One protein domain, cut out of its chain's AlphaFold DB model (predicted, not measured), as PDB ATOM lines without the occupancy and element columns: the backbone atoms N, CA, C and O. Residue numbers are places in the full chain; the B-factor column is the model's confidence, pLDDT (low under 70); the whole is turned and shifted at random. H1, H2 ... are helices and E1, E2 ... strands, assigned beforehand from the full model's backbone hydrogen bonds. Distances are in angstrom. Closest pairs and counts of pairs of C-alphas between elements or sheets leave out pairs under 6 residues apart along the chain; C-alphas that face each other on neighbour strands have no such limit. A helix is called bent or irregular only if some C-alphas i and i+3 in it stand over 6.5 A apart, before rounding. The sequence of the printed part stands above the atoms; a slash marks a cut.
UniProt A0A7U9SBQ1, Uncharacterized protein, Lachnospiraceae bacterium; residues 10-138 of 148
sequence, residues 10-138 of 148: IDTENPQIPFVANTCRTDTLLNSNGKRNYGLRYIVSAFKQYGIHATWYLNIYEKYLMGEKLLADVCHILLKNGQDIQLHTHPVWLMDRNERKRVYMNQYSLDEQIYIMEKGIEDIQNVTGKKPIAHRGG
ATOM      1  N   ILE A  10     -13.663 -27.534 -46.908       94.69
ATOM      2  CA  ILE A  10     -14.934 -27.902 -46.287       94.69
ATOM      3  C   ILE A  10     -16.056 -27.133 -46.969       94.69
ATOM      4  O   ILE A  10     -16.043 -25.904 -46.964       94.69
ATOM      5  N   ASP A  11     -17.042 -27.852 -47.497       93.50
ATOM      6  CA  ASP A  11     -18.295 -27.246 -47.943       93.50
ATOM      7  C   ASP A  11     -19.160 -27.034 -46.700       93.50
ATOM      8  O   ASP A  11     -19.524 -27.966 -45.983       93.50
ATOM      9  N   THR A  12     -19.376 -25.766 -46.380       92.38
ATOM     10  CA  THR A  12     -20.033 -25.304 -45.161       92.38
ATOM     11  C   THR A  12     -21.462 -24.962 -45.515       92.38
ATOM     12  O   THR A  12     -21.767 -23.857 -45.968       92.38
ATOM     13  N   GLU A  13     -22.311 -25.961 -45.349       86.62
ATOM     14  CA  GLU A  13     -23.702 -25.933 -45.766       86.62
ATOM     15  C   GLU A  13     -24.576 -26.710 -44.783       86.62
ATOM     16  O   GLU A  13     -24.136 -27.615 -44.064       86.62
ATOM     17  N   ASN A  14     -25.844 -26.343 -44.753       76.94
ATOM     18  CA  ASN A  14     -26.898 -27.065 -44.080       76.94
ATOM     19  C   ASN A  14     -27.326 -28.248 -44.970       76.94
ATOM     20  O   ASN A  14     -27.606 -28.047 -46.152       76.94
ATOM     21  N   PRO A  15     -27.478 -29.474 -44.434       66.81
ATOM     22  CA  PRO A  15     -27.883 -30.640 -45.225       66.81
ATOM     23  C   PRO A  15     -29.295 -30.545 -45.825       66.81
ATOM     24  O   PRO A  15     -29.716 -31.475 -46.507       66.81
ATOM     25  N   GLN A  16     -30.055 -29.472 -45.571       55.97
ATOM     26  CA  GLN A  16     -31.441 -29.307 -46.012       55.97
ATOM     27  C   GLN A  16     -31.581 -29.073 -47.523       55.97
ATOM     28  O   GLN A  16     -32.161 -28.086 -47.942       55.97
ATOM     29  N   ILE A  17     -31.166 -30.006 -48.373       57.81
ATOM     30  CA  ILE A  17     -31.693 -30.070 -49.743       57.81
ATOM     31  C   ILE A  17     -33.229 -30.230 -49.704       57.81
ATOM     32  O   ILE A  17     -33.758 -30.750 -48.713       57.81
ATOM     33  N   PRO A  18     -33.982 -29.842 -50.757       49.94
ATOM     34  CA  PRO A  18     -35.444 -29.969 -50.769       49.94
ATOM     35  C   PRO A  18     -35.963 -31.362 -50.364       49.94
ATOM     36  O   PRO A  18     -37.004 -31.457 -49.722       49.94
ATOM     37  N   PHE A  19     -35.193 -32.423 -50.639       50.97
ATOM     38  CA  PHE A  19     -35.500 -33.818 -50.290       50.97
ATOM     39  C   PHE A  19     -35.446 -34.160 -48.789       50.97
ATOM     40  O   PHE A  19     -36.030 -35.159 -48.381       50.97
ATOM     41  N   VAL A  20     -34.773 -33.356 -47.959       55.88
ATOM     42  CA  VAL A  20     -34.674 -33.564 -46.497       55.88
ATOM     43  C   VAL A  20     -35.074 -32.312 -45.709       55.88
ATOM     44  O   VAL A  20     -34.775 -32.173 -44.519       55.88
ATOM     45  N   ALA A  21     -35.786 -31.385 -46.354       51.72
ATOM     46  CA  ALA A  21     -36.347 -30.212 -45.703       51.72
ATOM     47  C   ALA A  21     -37.181 -30.613 -44.469       51.72
ATOM     48  O   ALA A  21     -37.971 -31.552 -44.519       51.72
ATOM     49  N   ASN A  22     -36.997 -29.905 -43.350       53.69
ATOM     50  CA  ASN A  22     -37.647 -30.160 -42.051       53.69
ATOM     51  C   ASN A  22     -37.256 -31.463 -41.322       53.69
ATOM     52  O   ASN A  22     -37.801 -31.738 -40.249       53.69
ATOM     53  N   THR A  23     -36.300 -32.245 -41.834       55.69
ATOM     54  CA  THR A  23     -35.753 -33.403 -41.097       55.69
ATOM     55  C   THR A  23     -34.777 -32.963 -40.001       55.69
ATOM     56  O   THR A  23     -34.846 -33.437 -38.867       55.69
ATOM     57  N   CYS A  24     -33.921 -31.982 -40.294       51.75
ATOM     58  CA  CYS A  24     -33.030 -31.367 -39.316       51.75
ATOM     59  C   CYS A  24     -33.759 -30.237 -38.578       51.75
ATOM     60  O   CYS A  24     -33.896 -29.133 -39.099       51.75
ATOM     61  N   ARG A  25     -34.222 -30.519 -37.353       51.88
ATOM     62  CA  ARG A  25     -34.879 -29.547 -36.451       51.88
ATOM     63  C   ARG A  25     -33.900 -28.711 -35.612       51.88
ATOM     64  O   ARG A  25     -34.330 -27.972 -34.731       51.88
ATOM     65  N   THR A  26     -32.596 -28.852 -35.837       52.34
ATOM     66  CA  THR A  26     -31.542 -28.128 -35.112       52.34
ATOM     67  C   THR A  26     -30.596 -27.456 -36.091       52.34
ATOM     68  O   THR A  26     -30.359 -27.989 -37.172       52.34
ATOM     69  N   ASP A  27     -30.004 -26.340 -35.678       62.16
ATOM     70  CA  ASP A  27     -28.876 -25.728 -36.375       62.16
ATOM     71  C   ASP A  27     -27.692 -26.709 -36.396       62.16
ATOM     72  O   ASP A  27     -27.068 -26.991 -35.371       62.16
ATOM     73  N   THR A  28     -27.411 -27.272 -37.568       64.25
ATOM     74  CA  THR A  28     -26.340 -28.255 -37.770       64.25
ATOM     75  C   THR A  28     -24.954 -27.616 -37.836       64.25
ATOM     76  O   THR A  28     -23.964 -28.326 -37.670       64.25
ATOM     77  N   LEU A  29     -24.861 -26.297 -38.037       74.31
ATOM     78  CA  LEU A  29     -23.593 -25.579 -38.141       74.31
ATOM     79  C   LEU A  29     -23.030 -25.272 -36.747       74.31
ATOM     80  O   LEU A  29     -21.889 -25.645 -36.442       74.31
ATOM     81  N   LEU A  30     -23.821 -24.637 -35.870       75.50
ATOM     82  CA  LEU A  30     -23.366 -24.180 -34.549       75.50
ATOM     83  C   LEU A  30     -24.046 -24.850 -33.343       75.50
ATOM     84  O   LEU A  30     -23.499 -24.737 -32.242       75.50
ATOM     85  N   ASN A  31     -25.146 -25.592 -33.496       65.38
ATOM     86  CA  ASN A  31     -25.905 -26.143 -32.362       65.38
ATOM     87  C   ASN A  31     -26.390 -27.590 -32.577       65.38
ATOM     88  O   ASN A  31     -27.563 -27.905 -32.353       65.38
ATOM     89  N   SER A  32     -25.497 -28.511 -32.956       60.22
ATOM     90  CA  SER A  32     -25.870 -29.930 -33.034       60.22
ATOM     91  C   SER A  32     -26.315 -30.436 -31.651       60.22
ATOM     92  O   SER A  32     -25.570 -30.334 -30.687       60.22
ATOM     93  N   ASN A  33     -27.542 -30.950 -31.543       57.91
ATOM     94  CA  ASN A  33     -28.156 -31.619 -30.378       57.91
ATOM     95  C   ASN A  33     -28.227 -30.895 -29.008       57.91
ATOM     96  O   ASN A  33     -28.657 -31.520 -28.037       57.91
ATOM     97  N   GLY A  34     -27.833 -29.623 -28.885       55.88
ATOM     98  CA  GLY A  34     -27.971 -28.823 -27.653       55.88
ATOM     99  C   GLY A  34     -27.107 -29.253 -26.452       55.88
ATOM    100  O   GLY A  34     -26.999 -28.497 -25.492       55.88
ATOM    101  N   LYS A  35     -26.461 -30.429 -26.492       58.31
ATOM    102  CA  LYS A  35     -25.556 -30.935 -25.440       58.31
ATOM    103  C   LYS A  35     -24.088 -30.933 -25.871       58.31
ATOM    104  O   LYS A  35     -23.216 -30.775 -25.021       58.31
ATOM    105  N   ARG A  36     -23.796 -31.122 -27.165       57.97
ATOM    106  CA  ARG A  36     -22.438 -31.115 -27.737       57.97
ATOM    107  C   ARG A  36     -22.445 -30.661 -29.195       57.97
ATOM    108  O   ARG A  36     -23.105 -31.274 -30.025       57.97
ATOM    109  N   ASN A  37     -21.630 -29.660 -29.522       66.12
ATOM    110  CA  ASN A  37     -21.377 -29.275 -30.908       66.12
ATOM    111  C   ASN A  37     -20.375 -30.255 -31.554       66.12
ATOM    112  O   ASN A  37     -19.244 -30.349 -31.086       66.12
ATOM    113  N   TYR A  38     -20.790 -30.950 -32.614       72.44
ATOM    114  CA  TYR A  38     -19.959 -31.798 -33.483       72.44
ATOM    115  C   TYR A  38     -19.792 -31.209 -34.896       72.44
ATOM    116  O   TYR A  38     -19.226 -31.854 -35.771       72.44
ATOM    117  N   GLY A  39     -20.312 -30.003 -35.125       81.88
ATOM    118  CA  GLY A  39     -20.214 -29.283 -36.388       81.88
ATOM    119  C   GLY A  39     -18.971 -28.399 -36.437       81.88
ATOM    120  O   GLY A  39     -17.873 -28.786 -36.026       81.88
ATOM    121  N   LEU A  40     -19.149 -27.166 -36.907       89.88
ATOM    122  CA  LEU A  40     -18.053 -26.246 -37.204       89.88
ATOM    123  C   LEU A  40     -17.107 -26.022 -36.018       89.88
ATOM    124  O   LEU A  40     -15.889 -26.044 -36.184       89.88
ATOM    125  N   ARG A  41     -17.641 -25.840 -34.801       88.62
ATOM    126  CA  ARG A  41     -16.807 -25.555 -33.616       88.62
ATOM    127  C   ARG A  41     -15.887 -26.721 -33.267       88.62
ATOM    128  O   ARG A  41     -14.751 -26.483 -32.860       88.62
ATOM    129  N   TYR A  42     -16.362 -27.955 -33.428       89.19
ATOM    130  CA  TYR A  42     -15.558 -29.148 -33.180       89.19
ATOM    131  C   TYR A  42     -14.415 -29.262 -34.188       89.19
ATOM    132  O   TYR A  42     -13.258 -29.384 -33.788       89.19
ATOM    133  N   ILE A  43     -14.725 -29.137 -35.482       92.38
ATOM    134  CA  ILE A  43     -13.733 -29.230 -36.561       92.38
ATOM    135  C   ILE A  43     -12.669 -28.135 -36.405       92.38
ATOM    136  O   ILE A  43     -11.478 -28.430 -36.426       92.38
ATOM    137  N   VAL A  44     -13.078 -26.886 -36.164       94.12
ATOM    138  CA  VAL A  44     -12.150 -25.765 -35.939       94.12
ATOM    139  C   VAL A  44     -11.273 -26.001 -34.703       94.12
ATOM    140  O   VAL A  44     -10.074 -25.725 -34.740       94.12
ATOM    141  N   SER A  45     -11.834 -26.542 -33.616       92.38
ATOM    142  CA  SER A  45     -11.054 -26.895 -32.424       92.38
ATOM    143  C   SER A  45     -10.016 -27.980 -32.719       92.38
ATOM    144  O   SER A  45      -8.884 -27.876 -32.248       92.38
ATOM    145  N   ALA A  46     -10.378 -28.999 -33.501       93.69
ATOM    146  CA  ALA A  46      -9.455 -30.048 -33.918       93.69
ATOM    147  C   ALA A  46      -8.347 -29.481 -34.821       93.69
ATOM    148  O   ALA A  46      -7.171 -29.715 -34.568       93.69
ATOM    149  N   PHE A  47      -8.689 -28.660 -35.817       96.12
ATOM    150  CA  PHE A  47      -7.697 -28.020 -36.685       96.12
ATOM    151  C   PHE A  47      -6.715 -27.160 -35.903       96.12
ATOM    152  O   PHE A  47      -5.511 -27.250 -36.132       96.12
ATOM    153  N   LYS A  48      -7.200 -26.402 -34.916       95.56
ATOM    154  CA  LYS A  48      -6.340 -25.623 -34.026       95.56
ATOM    155  C   LYS A  48      -5.345 -26.500 -33.259       95.56
ATOM    156  O   LYS A  48      -4.191 -26.108 -33.130       95.56
ATOM    157  N   GLN A  49      -5.764 -27.673 -32.775       96.31
ATOM    158  CA  GLN A  49      -4.884 -28.610 -32.064       96.31
ATOM    159  C   GLN A  49      -3.727 -29.108 -32.944       96.31
ATOM    160  O   GLN A  49      -2.626 -29.312 -32.440       96.31
ATOM    161  N   TYR A  50      -3.966 -29.274 -34.246       95.94
ATOM    162  CA  TYR A  50      -2.978 -29.786 -35.200       95.94
ATOM    163  C   TYR A  50      -2.313 -28.698 -36.062       95.94
ATOM    164  O   TYR A  50      -1.548 -29.027 -36.964       95.94
ATOM    165  N   GLY A  51      -2.590 -27.410 -35.819       95.69
ATOM    166  CA  GLY A  51      -2.045 -26.305 -36.621       95.69
ATOM    167  C   GLY A  51      -2.526 -26.290 -38.079       95.69
ATOM    168  O   GLY A  51      -1.809 -25.826 -38.962       95.69
ATOM    169  N   ILE A  52      -3.717 -26.828 -38.349       96.69
ATOM    170  CA  ILE A  52      -4.284 -26.936 -39.696       96.69
ATOM    171  C   ILE A  52      -4.981 -25.627 -40.087       96.69
ATOM    172  O   ILE A  52      -5.863 -25.126 -39.382       96.69
ATOM    173  N   HIS A  53      -4.637 -25.128 -41.272       96.44
ATOM    174  CA  HIS A  53      -5.368 -24.073 -41.965       96.44
ATOM    175  C   HIS A  53      -6.160 -24.691 -43.116       96.44
ATOM    176  O   HIS A  53      -5.579 -25.325 -43.997       96.44
ATOM    177  N   ALA A  54      -7.479 -24.520 -43.099       97.62
ATOM    178  CA  ALA A  54      -8.371 -25.040 -44.123       97.62
ATOM    179  C   ALA A  54      -9.152 -23.916 -44.816       97.62
ATOM    180  O   ALA A  54      -9.321 -22.824 -44.265       97.62
ATOM    181  N   THR A  55      -9.661 -24.227 -46.007       98.25
ATOM    182  CA  THR A  55     -10.560 -23.356 -46.771       98.25
ATOM    183  C   THR A  55     -12.001 -23.826 -46.623       98.25
ATOM    184  O   THR A  55     -12.338 -24.963 -46.953       98.25
ATOM    185  N   TRP A  56     -12.863 -22.938 -46.148       97.62
ATOM    186  CA  TRP A  56     -14.278 -23.183 -45.910       97.62
ATOM    187  C   TRP A  56     -15.089 -22.514 -47.017       97.62
ATOM    188  O   TRP A  56     -15.188 -21.290 -47.072       97.62
ATOM    189  N   TYR A  57     -15.659 -23.311 -47.913       97.31
ATOM    190  CA  TYR A  57     -16.595 -22.842 -48.927       97.31
ATOM    191  C   TYR A  57     -17.962 -22.666 -48.259       97.31
ATOM    192  O   TYR A  57     -18.620 -23.648 -47.935       97.31
ATOM    193  N   LEU A  58     -18.380 -21.427 -48.003       95.88
ATOM    194  CA  LEU A  58     -19.582 -21.106 -47.234       95.88
ATOM    195  C   LEU A  58     -20.775 -20.784 -48.129       95.88
ATOM    196  O   LEU A  58     -20.707 -19.870 -48.952       95.88
ATOM    197  N   ASN A  59     -21.894 -21.476 -47.901       94.25
ATOM    198  CA  ASN A  59     -23.167 -21.165 -48.543       94.25
ATOM    199  C   ASN A  59     -23.888 -20.030 -47.808       94.25
ATOM    200  O   ASN A  59     -24.768 -20.252 -46.975       94.25
ATOM    201  N   ILE A  60     -23.515 -18.787 -48.112       95.12
ATOM    202  CA  ILE A  60     -24.002 -17.609 -47.376       95.12
ATOM    203  C   ILE A  60     -25.522 -17.390 -47.495       95.12
ATOM    204  O   ILE A  60     -26.131 -16.788 -46.609       95.12
ATOM    205  N   TYR A  61     -26.167 -17.920 -48.541       93.38
ATOM    206  CA  TYR A  61     -27.613 -17.775 -48.758       93.38
ATOM    207  C   TYR A  61     -28.465 -18.528 -47.732       93.38
ATOM    208  O   TYR A  61     -29.650 -18.235 -47.582       93.38
ATOM    209  N   GLU A  62     -27.885 -19.449 -46.962       89.06
ATOM    210  CA  GLU A  62     -28.593 -20.099 -45.853       89.06
ATOM    211  C   GLU A  62     -29.039 -19.113 -44.774       89.06
ATOM    212  O   GLU A  62     -29.921 -19.439 -43.978       89.06
ATOM    213  N   LYS A  63     -28.543 -17.868 -44.796       89.75
ATOM    214  CA  LYS A  63     -29.086 -16.770 -43.989       89.75
ATOM    215  C   LYS A  63     -30.596 -16.576 -44.158       89.75
ATOM    216  O   LYS A  63     -31.256 -16.183 -43.202       89.75
ATOM    217  N   TYR A  64     -31.158 -16.901 -45.325       86.38
ATOM    218  CA  TYR A  64     -32.602 -16.811 -45.571       86.38
ATOM    219  C   TYR A  64     -33.411 -17.929 -44.898       86.38
ATOM    220  O   TYR A  64     -34.628 -17.805 -44.778       86.38
ATOM    221  N   LEU A  65     -32.753 -19.002 -44.453       81.50
ATOM    222  CA  LEU A  65     -33.359 -20.099 -43.696       81.50
ATOM    223  C   LEU A  65     -33.052 -20.007 -42.200       81.50
ATOM    224  O   LEU A  65     -33.922 -20.227 -41.364       81.50
ATOM    225  N   MET A  66     -31.790 -19.734 -41.874       82.19
ATOM    226  CA  MET A  66     -31.220 -19.882 -40.532       82.19
ATOM    227  C   MET A  66     -30.993 -18.538 -39.828       82.19
ATOM    228  O   MET A  66     -30.654 -18.508 -38.645       82.19
ATOM    229  N   GLY A  67     -31.202 -17.429 -40.539       86.88
ATOM    230  CA  GLY A  67     -31.012 -16.071 -40.047       86.88
ATOM    231  C   GLY A  67     -29.591 -15.547 -40.257       86.88
ATOM    232  O   GLY A  67     -28.600 -16.267 -40.136       86.88
ATOM    233  N   GLU A  68     -29.483 -14.246 -40.528       91.75
ATOM    234  CA  GLU A  68     -28.207 -13.577 -40.819       91.75
ATOM    235  C   GLU A  68     -27.213 -13.665 -39.662       91.75
ATOM    236  O   GLU A  68     -26.024 -13.895 -39.878       91.75
ATOM    237  N   LYS A  69     -27.705 -13.556 -38.421       91.81
ATOM    238  CA  LYS A  69     -26.867 -13.635 -37.221       91.81
ATOM    239  C   LYS A  69     -26.084 -14.948 -37.157       91.81
ATOM    240  O   LYS A  69     -24.915 -14.940 -36.786       91.81
ATOM    241  N   LEU A  70     -26.714 -16.066 -37.513       89.38
ATOM    242  CA  LEU A  70     -26.084 -17.380 -37.439       89.38
ATOM    243  C   LEU A  70     -24.925 -17.491 -38.433       89.38
ATOM    244  O   LEU A  70     -23.834 -17.918 -38.059       89.38
ATOM    245  N   LEU A  71     -25.137 -17.055 -39.676       92.31
ATOM    246  CA  LEU A  71     -24.100 -17.071 -40.709       92.31
ATOM    247  C   LEU A  71     -22.974 -16.071 -40.400       92.31
ATOM    248  O   LEU A  71     -21.803 -16.368 -40.644       92.31
ATOM    249  N   ALA A  72     -23.298 -14.926 -39.796       95.19
ATOM    250  CA  ALA A  72     -22.294 -13.995 -39.293       95.19
ATOM    251  C   ALA A  72     -21.448 -14.623 -38.176       95.19
ATOM    252  O   ALA A  72     -20.222 -14.553 -38.215       95.19
ATOM    253  N   ASP A  73     -22.076 -15.304 -37.212       94.25
ATOM    254  CA  ASP A  73     -21.371 -16.017 -36.142       94.25
ATOM    255  C   ASP A  73     -20.451 -17.116 -36.704       94.25
ATOM    256  O   ASP A  73     -19.315 -17.256 -36.245       94.25
ATOM    257  N   VAL A  74     -20.894 -17.854 -37.731       94.19
ATOM    258  CA  VAL A  74     -20.060 -18.816 -38.476       94.19
ATOM    259  C   VAL A  74     -18.816 -18.130 -39.048       94.19
ATOM    260  O   VAL A  74     -17.696 -18.560 -38.756       94.19
ATOM    261  N   CYS A  75     -18.990 -17.033 -39.791       96.94
ATOM    262  CA  CYS A  75     -17.883 -16.274 -40.375       96.94
ATOM    263  C   CYS A  75     -16.895 -15.790 -39.305       96.94
ATOM    264  O   CYS A  75     -15.686 -15.992 -39.428       96.94
ATOM    265  N   HIS A  76     -17.401 -15.203 -38.218       96.75
ATOM    266  CA  HIS A  76     -16.569 -14.708 -37.124       96.75
ATOM    267  C   HIS A  76     -15.756 -15.819 -36.453       96.75
ATOM    268  O   HIS A  76     -14.588 -15.607 -36.122       96.75
ATOM    269  N   ILE A  77     -16.336 -17.008 -36.254       95.69
ATOM    270  CA  ILE A  77     -15.618 -18.147 -35.665       95.69
ATOM    271  C   ILE A  77     -14.475 -18.592 -36.577       95.69
ATOM    272  O   ILE A  77     -13.368 -18.812 -36.083       95.69
ATOM    273  N   LEU A  78     -14.723 -18.707 -37.881       97.12
ATOM    274  CA  LEU A  78     -13.708 -19.112 -38.854       97.12
ATOM    275  C   LEU A  78     -12.559 -18.096 -38.915       97.12
ATOM    276  O   LEU A  78     -11.400 -18.474 -38.722       97.12
ATOM    277  N   LEU A  79     -12.874 -16.803 -39.053       97.06
ATOM    278  CA  LEU A  79     -11.875 -15.730 -39.084       97.06
ATOM    279  C   LEU A  79     -11.051 -15.663 -37.795       97.06
ATOM    280  O   LEU A  79      -9.823 -15.590 -37.847       97.06
ATOM    281  N   LYS A  80     -11.704 -15.745 -36.627       97.00
ATOM    282  CA  LYS A  80     -11.028 -15.725 -35.320       97.00
ATOM    283  C   LYS A  80     -10.037 -16.882 -35.151       97.00
ATOM    284  O   LYS A  80      -9.091 -16.758 -34.378       97.00
ATOM    285  N   ASN A  81     -10.245 -17.999 -35.849       96.75
ATOM    286  CA  ASN A  81      -9.365 -19.169 -35.812       96.75
ATOM    287  C   ASN A  81      -8.450 -19.275 -37.045       96.75
ATOM    288  O   ASN A  81      -7.927 -20.354 -37.324       96.75
ATOM    289  N   GLY A  82      -8.252 -18.174 -37.781       96.31
ATOM    290  CA  GLY A  82      -7.299 -18.106 -38.892       96.31
ATOM    291  C   GLY A  82      -7.641 -19.023 -40.068       96.31
ATOM    292  O   GLY A  82      -6.734 -19.453 -40.780       96.31
ATOM    293  N   GLN A  83      -8.921 -19.361 -40.233       98.00
ATOM    294  CA  GLN A  83      -9.414 -20.154 -41.356       98.00
ATOM    295  C   GLN A  83      -9.737 -19.252 -42.553       98.00
ATOM    296  O   GLN A  83     -10.024 -18.062 -42.390       98.00
ATOM    297  N   ASP A  84      -9.695 -19.830 -43.750       98.19
ATOM    298  CA  ASP A  84     -10.032 -19.152 -45.001       98.19
ATOM    299  C   ASP A  84     -11.509 -19.381 -45.363       98.19
ATOM    300  O   ASP A  84     -12.028 -20.474 -45.141       98.19
ATOM    301  N   ILE A  85     -12.189 -18.361 -45.899       98.44
ATOM    302  CA  ILE A  85     -13.612 -18.414 -46.272       98.44
ATOM    303  C   ILE A  85     -13.741 -18.079 -47.755       98.44
ATOM    304  O   ILE A  85     -13.350 -16.996 -48.188       98.44
ATOM    305  N   GLN A  86     -14.328 -18.996 -48.517       98.44
ATOM    306  CA  GLN A  86     -14.579 -18.872 -49.952       98.44
ATOM    307  C   GLN A  86     -16.063 -19.109 -50.249       98.44
ATOM    308  O   GLN A  86     -16.817 -19.530 -49.371       98.44
ATOM    309  N   LEU A  87     -16.517 -18.801 -51.462       97.62
ATOM    310  CA  LEU A  87     -17.945 -18.835 -51.774       97.62
ATOM    311  C   LEU A  87     -18.396 -20.246 -52.169       97.62
ATOM    312  O   LEU A  87     -17.936 -20.785 -53.171       97.62
ATOM    313  N   HIS A  88     -19.354 -20.807 -51.433       95.88
ATOM    314  CA  HIS A  88     -20.174 -21.927 -51.901       95.88
ATOM    315  C   HIS A  88     -21.547 -21.412 -52.307       95.88
ATOM    316  O   HIS A  88     -22.054 -20.475 -51.692       95.88
ATOM    317  N   THR A  89     -22.187 -22.018 -53.302       92.31
ATOM    318  CA  THR A  89     -23.525 -21.571 -53.723       92.31
ATOM    319  C   THR A  89     -24.507 -22.720 -53.859       92.31
ATOM    320  O   THR A  89     -24.331 -23.573 -54.731       92.31
ATOM    321  N   HIS A  90     -25.608 -22.642 -53.110       90.75
ATOM    322  CA  HIS A  90     -26.886 -23.264 -53.469       90.75
ATOM    323  C   HIS A  90     -27.887 -22.177 -53.869       90.75
ATOM    324  O   HIS A  90     -28.501 -21.562 -52.991       90.75
ATOM    325  N   PRO A  91     -28.063 -21.922 -55.179       91.50
ATOM    326  CA  PRO A  91     -28.893 -20.829 -55.685       91.50
ATOM    327  C   PRO A  91     -30.336 -20.837 -55.186       91.50
ATOM    328  O   PRO A  91     -30.942 -19.777 -55.061       91.50
ATOM    329  N   VAL A  92     -30.879 -22.018 -54.873       88.69
ATOM    330  CA  VAL A  92     -32.268 -22.192 -54.428       88.69
ATOM    331  C   VAL A  92     -32.632 -21.290 -53.255       88.69
ATOM    332  O   VAL A  92     -33.729 -20.752 -53.219       88.69
ATOM    333  N   TRP A  93     -31.714 -21.047 -52.320       88.25
ATOM    334  CA  TRP A  93     -32.006 -20.228 -51.142       88.25
ATOM    335  C   TRP A  93     -32.099 -18.737 -51.446       88.25
ATOM    336  O   TRP A  93     -32.779 -18.015 -50.718       88.25
ATOM    337  N   LEU A  94     -31.448 -18.291 -52.521       92.88
ATOM    338  CA  LEU A  94     -31.504 -16.916 -53.002       92.88
ATOM    339  C   LEU A  94     -32.656 -16.723 -53.995       92.88
ATOM    340  O   LEU A  94     -33.447 -15.795 -53.853       92.88
ATOM    341  N   MET A  95     -32.757 -17.610 -54.984       94.31
ATOM    342  CA  MET A  95     -33.549 -17.384 -56.194       94.31
ATOM    343  C   MET A  95     -34.886 -18.133 -56.227       94.31
ATOM    344  O   MET A  95     -35.774 -17.749 -56.984       94.31
ATOM    345  N   ASP A  96     -35.041 -19.212 -55.451       87.25
ATOM    346  CA  ASP A  96     -36.239 -20.064 -55.484       87.25
ATOM    347  C   ASP A  96     -36.523 -20.731 -54.125       87.25
ATOM    348  O   ASP A  96     -36.742 -21.938 -53.998       87.25
ATOM    349  N   ARG A  97     -36.483 -19.937 -53.051       82.50
ATOM    350  CA  ARG A  97     -36.556 -20.472 -51.678       82.50
ATOM    351  C   ARG A  97     -37.923 -21.069 -51.326       82.50
ATOM    352  O   ARG A  97     -38.014 -21.916 -50.431       82.50
ATOM    353  N   ASN A  98     -38.966 -20.588 -52.007       82.31
ATOM    354  CA  ASN A  98     -40.361 -20.928 -51.750       82.31
ATOM    355  C   ASN A  98     -40.767 -22.199 -52.503       82.31
ATOM    356  O   ASN A  98     -41.250 -23.137 -51.874       82.31
ATOM    357  N   GLU A  99     -40.569 -22.243 -53.826       84.56
ATOM    358  CA  GLU A  99     -41.015 -23.370 -54.655       84.56
ATOM    359  C   GLU A  99     -39.944 -24.451 -54.794       84.56
ATOM    360  O   GLU A  99     -40.282 -25.627 -54.924       84.56
ATOM    361  N   ARG A 100     -38.662 -24.071 -54.710       84.38
ATOM    362  CA  ARG A 100     -37.502 -24.979 -54.690       84.38
ATOM    363  C   ARG A 100     -37.425 -25.902 -55.909       84.38
ATOM    364  O   ARG A 100     -36.963 -27.037 -55.807       84.38
ATOM    365  N   LYS A 101     -37.871 -25.413 -57.066       86.19
ATOM    366  CA  LYS A 101     -37.844 -26.110 -58.361       86.19
ATOM    367  C   LYS A 101     -36.498 -25.943 -59.064       86.19
ATOM    368  O   LYS A 101     -36.045 -26.860 -59.749       86.19
ATOM    369  N   ARG A 102     -35.856 -24.785 -58.892       89.38
ATOM    370  CA  ARG A 102     -34.523 -24.477 -59.427       89.38
ATOM    371  C   ARG A 102     -33.478 -24.613 -58.322       89.38
ATOM    372  O   ARG A 102     -33.188 -23.678 -57.580       89.38
ATOM    373  N   VAL A 103     -32.929 -25.811 -58.190       84.62
ATOM    374  CA  VAL A 103     -31.956 -26.164 -57.154       84.62
ATOM    375  C   VAL A 103     -30.519 -25.883 -57.593       84.62
ATOM    376  O   VAL A 103     -29.711 -25.396 -56.805       84.62
ATOM    377  N   TYR A 104     -30.216 -26.156 -58.859       86.12
ATOM    378  CA  TYR A 104     -28.860 -26.209 -59.391       86.12
ATOM    379  C   TYR A 104     -28.505 -24.966 -60.198       86.12
ATOM    380  O   TYR A 104     -29.352 -24.394 -60.879       86.12
ATOM    381  N   MET A 105     -27.219 -24.602 -60.193       89.19
ATOM    382  CA  MET A 105     -26.695 -23.446 -60.931       89.19
ATOM    383  C   MET A 105     -27.025 -23.497 -62.433       89.19
ATOM    384  O   MET A 105     -27.369 -22.479 -63.021       89.19
ATOM    385  N   ASN A 106     -27.004 -24.687 -63.045       89.25
ATOM    386  CA  ASN A 106     -27.282 -24.871 -64.476       89.25
ATOM    387  C   ASN A 106     -28.758 -24.672 -64.877       89.25
ATOM    388  O   ASN A 106     -29.060 -24.658 -66.067       89.25
ATOM    389  N   GLN A 107     -29.675 -24.530 -63.915       91.19
ATOM    390  CA  GLN A 107     -31.090 -24.233 -64.167       91.19
ATOM    391  C   GLN A 107     -31.363 -22.726 -64.274       91.19
ATOM    392  O   GLN A 107     -32.501 -22.323 -64.524       91.19
ATOM    393  N   TYR A 108     -30.336 -21.906 -64.058       91.69
ATOM    394  CA  TYR A 108     -30.382 -20.454 -64.132       91.69
ATOM    395  C   TYR A 108     -29.681 -19.971 -65.401       91.69
ATOM    396  O   TYR A 108     -28.700 -20.569 -65.852       91.69
ATOM    397  N   SER A 109     -30.184 -18.883 -65.979       95.31
ATOM    398  CA  SER A 109     -29.536 -18.178 -67.090       95.31
ATOM    399  C   SER A 109     -28.160 -17.633 -66.686       95.31
ATOM    400  O   SER A 109     -27.857 -17.519 -65.501       95.31
ATOM    401  N   LEU A 110     -27.320 -17.275 -67.662       95.19
ATOM    402  CA  LEU A 110     -25.997 -16.708 -67.380       95.19
ATOM    403  C   LEU A 110     -26.082 -15.453 -66.493       95.19
ATOM    404  O   LEU A 110     -25.339 -15.355 -65.521       95.19
ATOM    405  N   ASP A 111     -27.018 -14.547 -66.780       98.12
ATOM    406  CA  ASP A 111     -27.212 -13.320 -65.997       98.12
ATOM    407  C   ASP A 111     -27.620 -13.632 -64.551       98.12
ATOM    408  O   ASP A 111     -27.101 -13.038 -63.608       98.12
ATOM    409  N   GLU A 112     -28.495 -14.622 -64.353       97.06
ATOM    410  CA  GLU A 112     -28.856 -15.091 -63.014       97.06
ATOM    411  C   GLU A 112     -27.660 -15.736 -62.299       97.06
ATOM    412  O   GLU A 112     -27.462 -15.487 -61.112       97.06
ATOM    413  N   GLN A 113     -26.838 -16.532 -62.992       96.12
ATOM    414  CA  GLN A 113     -25.627 -17.136 -62.416       96.12
ATOM    415  C   GLN A 113     -24.605 -16.073 -61.989       96.12
ATOM    416  O   GLN A 113     -24.023 -16.187 -60.907       96.12
ATOM    417  N   ILE A 114     -24.415 -15.029 -62.802       97.19
ATOM    418  CA  ILE A 114     -23.578 -13.871 -62.464       97.19
ATOM    419  C   ILE A 114     -24.129 -13.189 -61.213       97.19
ATOM    420  O   ILE A 114     -23.394 -13.039 -60.238       97.19
ATOM    421  N   TYR A 115     -25.427 -12.874 -61.200       98.12
ATOM    422  CA  TYR A 115     -26.080 -12.251 -60.050       98.12
ATOM    423  C   TYR A 115     -25.923 -13.077 -58.768       98.12
ATOM    424  O   TYR A 115     -25.600 -12.527 -57.715       98.12
ATOM    425  N   ILE A 116     -26.108 -14.400 -58.848       96.94
ATOM    426  CA  ILE A 116     -25.895 -15.312 -57.721       96.94
ATOM    427  C   ILE A 116     -24.473 -15.105 -57.186       96.94
ATOM    428  O   ILE A 116     -24.310 -14.729 -56.023       96.94
ATOM    429  N   MET A 117     -23.447 -15.271 -58.024       97.06
ATOM    430  CA  MET A 117     -22.050 -15.135 -57.593       97.06
ATOM    431  C   MET A 117     -21.746 -13.757 -56.997       97.06
ATOM    432  O   MET A 117     -21.180 -13.683 -55.907       97.06
ATOM    433  N   GLU A 118     -22.151 -12.676 -57.666       98.12
ATOM    434  CA  GLU A 118     -21.940 -11.305 -57.193       98.12
ATOM    435  C   GLU A 118     -22.593 -11.077 -55.833       98.12
ATOM    436  O   GLU A 118     -21.949 -10.553 -54.922       98.12
ATOM    437  N   LYS A 119     -23.829 -11.552 -55.652       98.25
ATOM    438  CA  LYS A 119     -24.534 -11.410 -54.381       98.25
ATOM    439  C   LYS A 119     -23.862 -12.191 -53.254       98.25
ATOM    440  O   LYS A 119     -23.759 -11.703 -52.131       98.25
ATOM    441  N   GLY A 120     -23.376 -13.396 -53.547       97.69
ATOM    442  CA  GLY A 120     -22.651 -14.217 -52.576       97.69
ATOM    443  C   GLY A 120     -21.317 -13.591 -52.161       97.69
ATOM    444  O   GLY A 120     -20.986 -13.561 -50.975       97.69
ATOM    445  N   ILE A 121     -20.578 -13.045 -53.132       98.44
ATOM    446  CA  ILE A 121     -19.344 -12.284 -52.907       98.44
ATOM    447  C   ILE A 121     -19.620 -11.076 -52.007       98.44
ATOM    448  O   ILE A 121     -18.919 -10.888 -51.013       98.44
ATOM    449  N   GLU A 122     -20.640 -10.284 -52.346       98.44
ATOM    450  CA  GLU A 122     -21.050  -9.098 -51.593       98.44
ATOM    451  C   GLU A 122     -21.408  -9.462 -50.147       98.44
ATOM    452  O   GLU A 122     -20.895  -8.862 -49.204       98.44
ATOM    453  N   ASP A 123     -22.237 -10.488 -49.954       98.12
ATOM    454  CA  ASP A 123     -22.697 -10.904 -48.633       98.12
ATOM    455  C   ASP A 123     -21.541 -11.406 -47.746       98.12
ATOM    456  O   ASP A 123     -21.464 -11.032 -46.574       98.12
ATOM    457  N   ILE A 124     -20.607 -12.201 -48.287       98.31
ATOM    458  CA  ILE A 124     -19.409 -12.626 -47.542       98.31
ATOM    459  C   ILE A 124     -18.519 -11.419 -47.230       98.31
ATOM    460  O   ILE A 124     -18.038 -11.292 -46.101       98.31
ATOM    461  N   GLN A 125     -18.305 -10.519 -48.191       98.38
ATOM    462  CA  GLN A 125     -17.468  -9.337 -47.996       98.38
ATOM    463  C   GLN A 125     -18.048  -8.393 -46.938       98.38
ATOM    464  O   GLN A 125     -17.295  -7.899 -46.101       98.38
ATOM    465  N   ASN A 126     -19.366  -8.197 -46.916       98.00
ATOM    466  CA  ASN A 126     -20.043  -7.356 -45.930       98.00
ATOM    467  C   ASN A 126     -19.866  -7.879 -44.497       98.00
ATOM    468  O   ASN A 126     -19.734  -7.092 -43.564       98.00
ATOM    469  N   VAL A 127     -19.831  -9.201 -44.316       97.44
ATOM    470  CA  VAL A 127     -19.668  -9.828 -42.996       97.44
ATOM    471  C   VAL A 127     -18.197  -9.929 -42.585       97.44
ATOM    472  O   VAL A 127     -17.857  -9.744 -41.420       97.44
ATOM    473  N   THR A 128     -17.309 -10.256 -43.522       97.31
ATOM    474  CA  THR A 128     -15.911 -10.613 -43.218       97.31
ATOM    475  C   THR A 128     -14.914  -9.481 -43.457       97.31
ATOM    476  O   THR A 128     -13.762  -9.579 -43.029       97.31
ATOM    477  N   GLY A 129     -15.312  -8.444 -44.197       97.44
ATOM    478  CA  GLY A 129     -14.419  -7.427 -44.753       97.44
ATOM    479  C   GLY A 129     -13.505  -7.940 -45.873       97.44
ATOM    480  O   GLY A 129     -12.671  -7.182 -46.368       97.44
ATOM    481  N   LYS A 130     -13.621  -9.214 -46.277       95.75
ATOM    482  CA  LYS A 130     -12.761  -9.856 -47.277       95.75
ATOM    483  C   LYS A 130     -13.584 -10.367 -48.450       95.75
ATOM    484  O   LYS A 130     -14.587 -11.049 -48.279       95.75
ATOM    485  N   LYS A 131     -13.116 -10.065 -49.658       97.44
ATOM    486  CA  LYS A 131     -13.713 -10.579 -50.887       97.44
ATOM    487  C   LYS A 131     -13.263 -12.035 -51.107       97.44
ATOM    488  O   LYS A 131     -12.051 -12.251 -51.183       97.44
ATOM    489  N   PRO A 132     -14.176 -13.017 -51.231       97.75
ATOM    490  CA  PRO A 132     -13.796 -14.361 -51.655       97.75
ATOM    491  C   PRO A 132     -13.256 -14.327 -53.094       97.75
ATOM    492  O   PRO A 132     -13.729 -13.559 -53.932       97.75
ATOM    493  N   ILE A 133     -12.245 -15.149 -53.372       97.62
ATOM    494  CA  ILE A 133     -11.552 -15.231 -54.672       97.62
ATOM    495  C   ILE A 133     -11.715 -16.596 -55.345       97.62
ATOM    496  O   ILE A 133     -11.330 -16.763 -56.499       97.62
ATOM    497  N   ALA A 134     -12.279 -17.566 -54.627       97.25
ATOM    498  CA  ALA A 134     -12.611 -18.887 -55.123       97.25
ATOM    499  C   ALA A 134     -14.103 -19.169 -54.921       97.25
ATOM    500  O   ALA A 134     -14.741 -18.677 -53.984       97.25
ATOM    501  N   HIS A 135     -14.645 -19.990 -55.814       95.31
ATOM    502  CA  HIS A 135     -16.037 -20.413 -55.817       95.31
ATOM    503  C   HIS A 135     -16.126 -21.931 -55.963       95.31
ATOM    504  O   HIS A 135     -15.325 -22.545 -56.670       95.31
ATOM    505  N   ARG A 136     -17.117 -22.526 -55.299       93.12
ATOM    506  CA  ARG A 136     -17.540 -23.909 -55.496       93.12
ATOM    507  C   ARG A 136     -19.061 -23.948 -55.632       93.12
ATOM    508  O   ARG A 136     -19.791 -23.343 -54.852       93.12
ATOM    509  N   GLY A 137     -19.552 -24.632 -56.661       86.81
ATOM    510  CA  GLY A 137     -20.983 -24.864 -56.832       86.81
ATOM    511  C   GLY A 137     -21.459 -26.016 -55.950       86.81
ATOM    512  O   GLY A 137     -20.817 -27.066 -55.907       86.81
ATOM    513  N   GLY A 138     -22.603 -25.853 -55.291       76.12
ATOM    514  CA  GLY A 138     -23.301 -26.950 -54.634       76.12
ATOM    515  C   GLY A 138     -23.814 -27.963 -55.657       76.12
ATOM    516  O   GLY A 138     -24.483 -27.586 -56.618       76.12
TER     517      GLY A 138
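What this domain is: This is residues 10 to 138 of the 148 residues of an uncharacterized protein of Lachnospiraceae bacterium (UniProt A0A7U9SBQ1). A small sheet of four parallel strands, curled like part of a barrel, has H3 and H5 over one of its faces and no named helix over the other. H1 runs beside H3, H2 and H4 sit at the end of the sheet where the strands finish, and the long link of residues 13 to 39 loops between E1 and H1. The printed part has 129 residues, with named elements in the order E1, H1, E2, H2, H3, E3, H4, H5, E4; the sheet runs E1, E2, E3, E4, and the class is mixed, helices and strands. The whole is compact, with a radius of gyration of the C-alphas of 14.6 A and spans of 44 by 33 by 21 A.

Where its parts are: The strands are E1, residues 10 to 12, from C-alpha 10 at (-14.934, -27.902, -46.287); E2, residues 55 to 59, 12.9 A long; E3, residues 84 to 89, 16.2 A; and E4, residues 135 to 137, ending with C-alpha 137 at (-20.983, -24.864, -56.832). The helices are H1, residues 40 to 50, 15.6 A; H2, residues 60 to 66, 10.2 A; H3, residues 68 to 80, 18.2 A; H4, residues 92 to 95; and H5, residues 110 to 128, 26.9 A, from C-alpha 110 at (-25.997, -16.708, -67.380). H2 is neither bent nor irregular, but only just: C-alphas 60 and 63 are 6.2 A apart.

How they stand to each other: E1 and E2 are parallel at 25 degrees, with N 12 and O 57 at 2.7 A. E2 and E3 are parallel at 34 degrees, with N 58 and O 86 at 2.8 A. E3 and E4 are parallel at 36 degrees, with N 136 and O 87 at 2.9 A. H3 and H5 lie on the same face, making two layers, helices on one face of a sheet. H3 runs along the strands, over E2 and E3, at a height over the sheet of 9.6 A. H5, also at 9.6 A, lies over E3 and E4 and only just runs slantwise to the strands, at 32 degrees to E3 on the local plane. H3 touches H5 at a steep tilt of 64 degrees; their closest C-alphas, Ala 72 and Val 127, are 6.2 A apart. H2 only grazes the sheet, with its residues 60 to 62. It touches H3 at a steep tilt of 48 degrees, with the C-alphas of Lys 63 and Leu 71 closest at 6.0 A, and touches H4, with those of Tyr 61 and Trp 93 closest at 5.6 A. H1 is not on the sheet, only just, with 4 pairs of C-alphas within 10 A; it only just touches residues 74 to 78 of H3, with 3 pairs within 8 A and Val 44 and Leu 78 closest at 7.4 A, at a shallow tilt of 2 degrees, the same way. E1, H1, E2, then E2, H2, H3, E3, then E3, H4, H5, E4 are strand-helix-strand units, parallel neighbour strands with helices between, each with a right-handed crossover. In H1, H3 and H5 every O i to N i+4 pair is within hydrogen-bond range; in H2 it is 1 of 3, beside 3 of 4 O i to N i+3 pairs, and H4 is too short for an i+4 pair.

The domain as a whole: The two C-alphas farthest apart, those of Lys 35 and Leu 110, are 44.3 A apart. The printed part has no cut. The links E1 to H1, of 27 residues, and H4 to H5, of 14, are long. The mean pLDDT of the printed part is 86.9, and residues 15 to 28 and 31 to 37 are under 70.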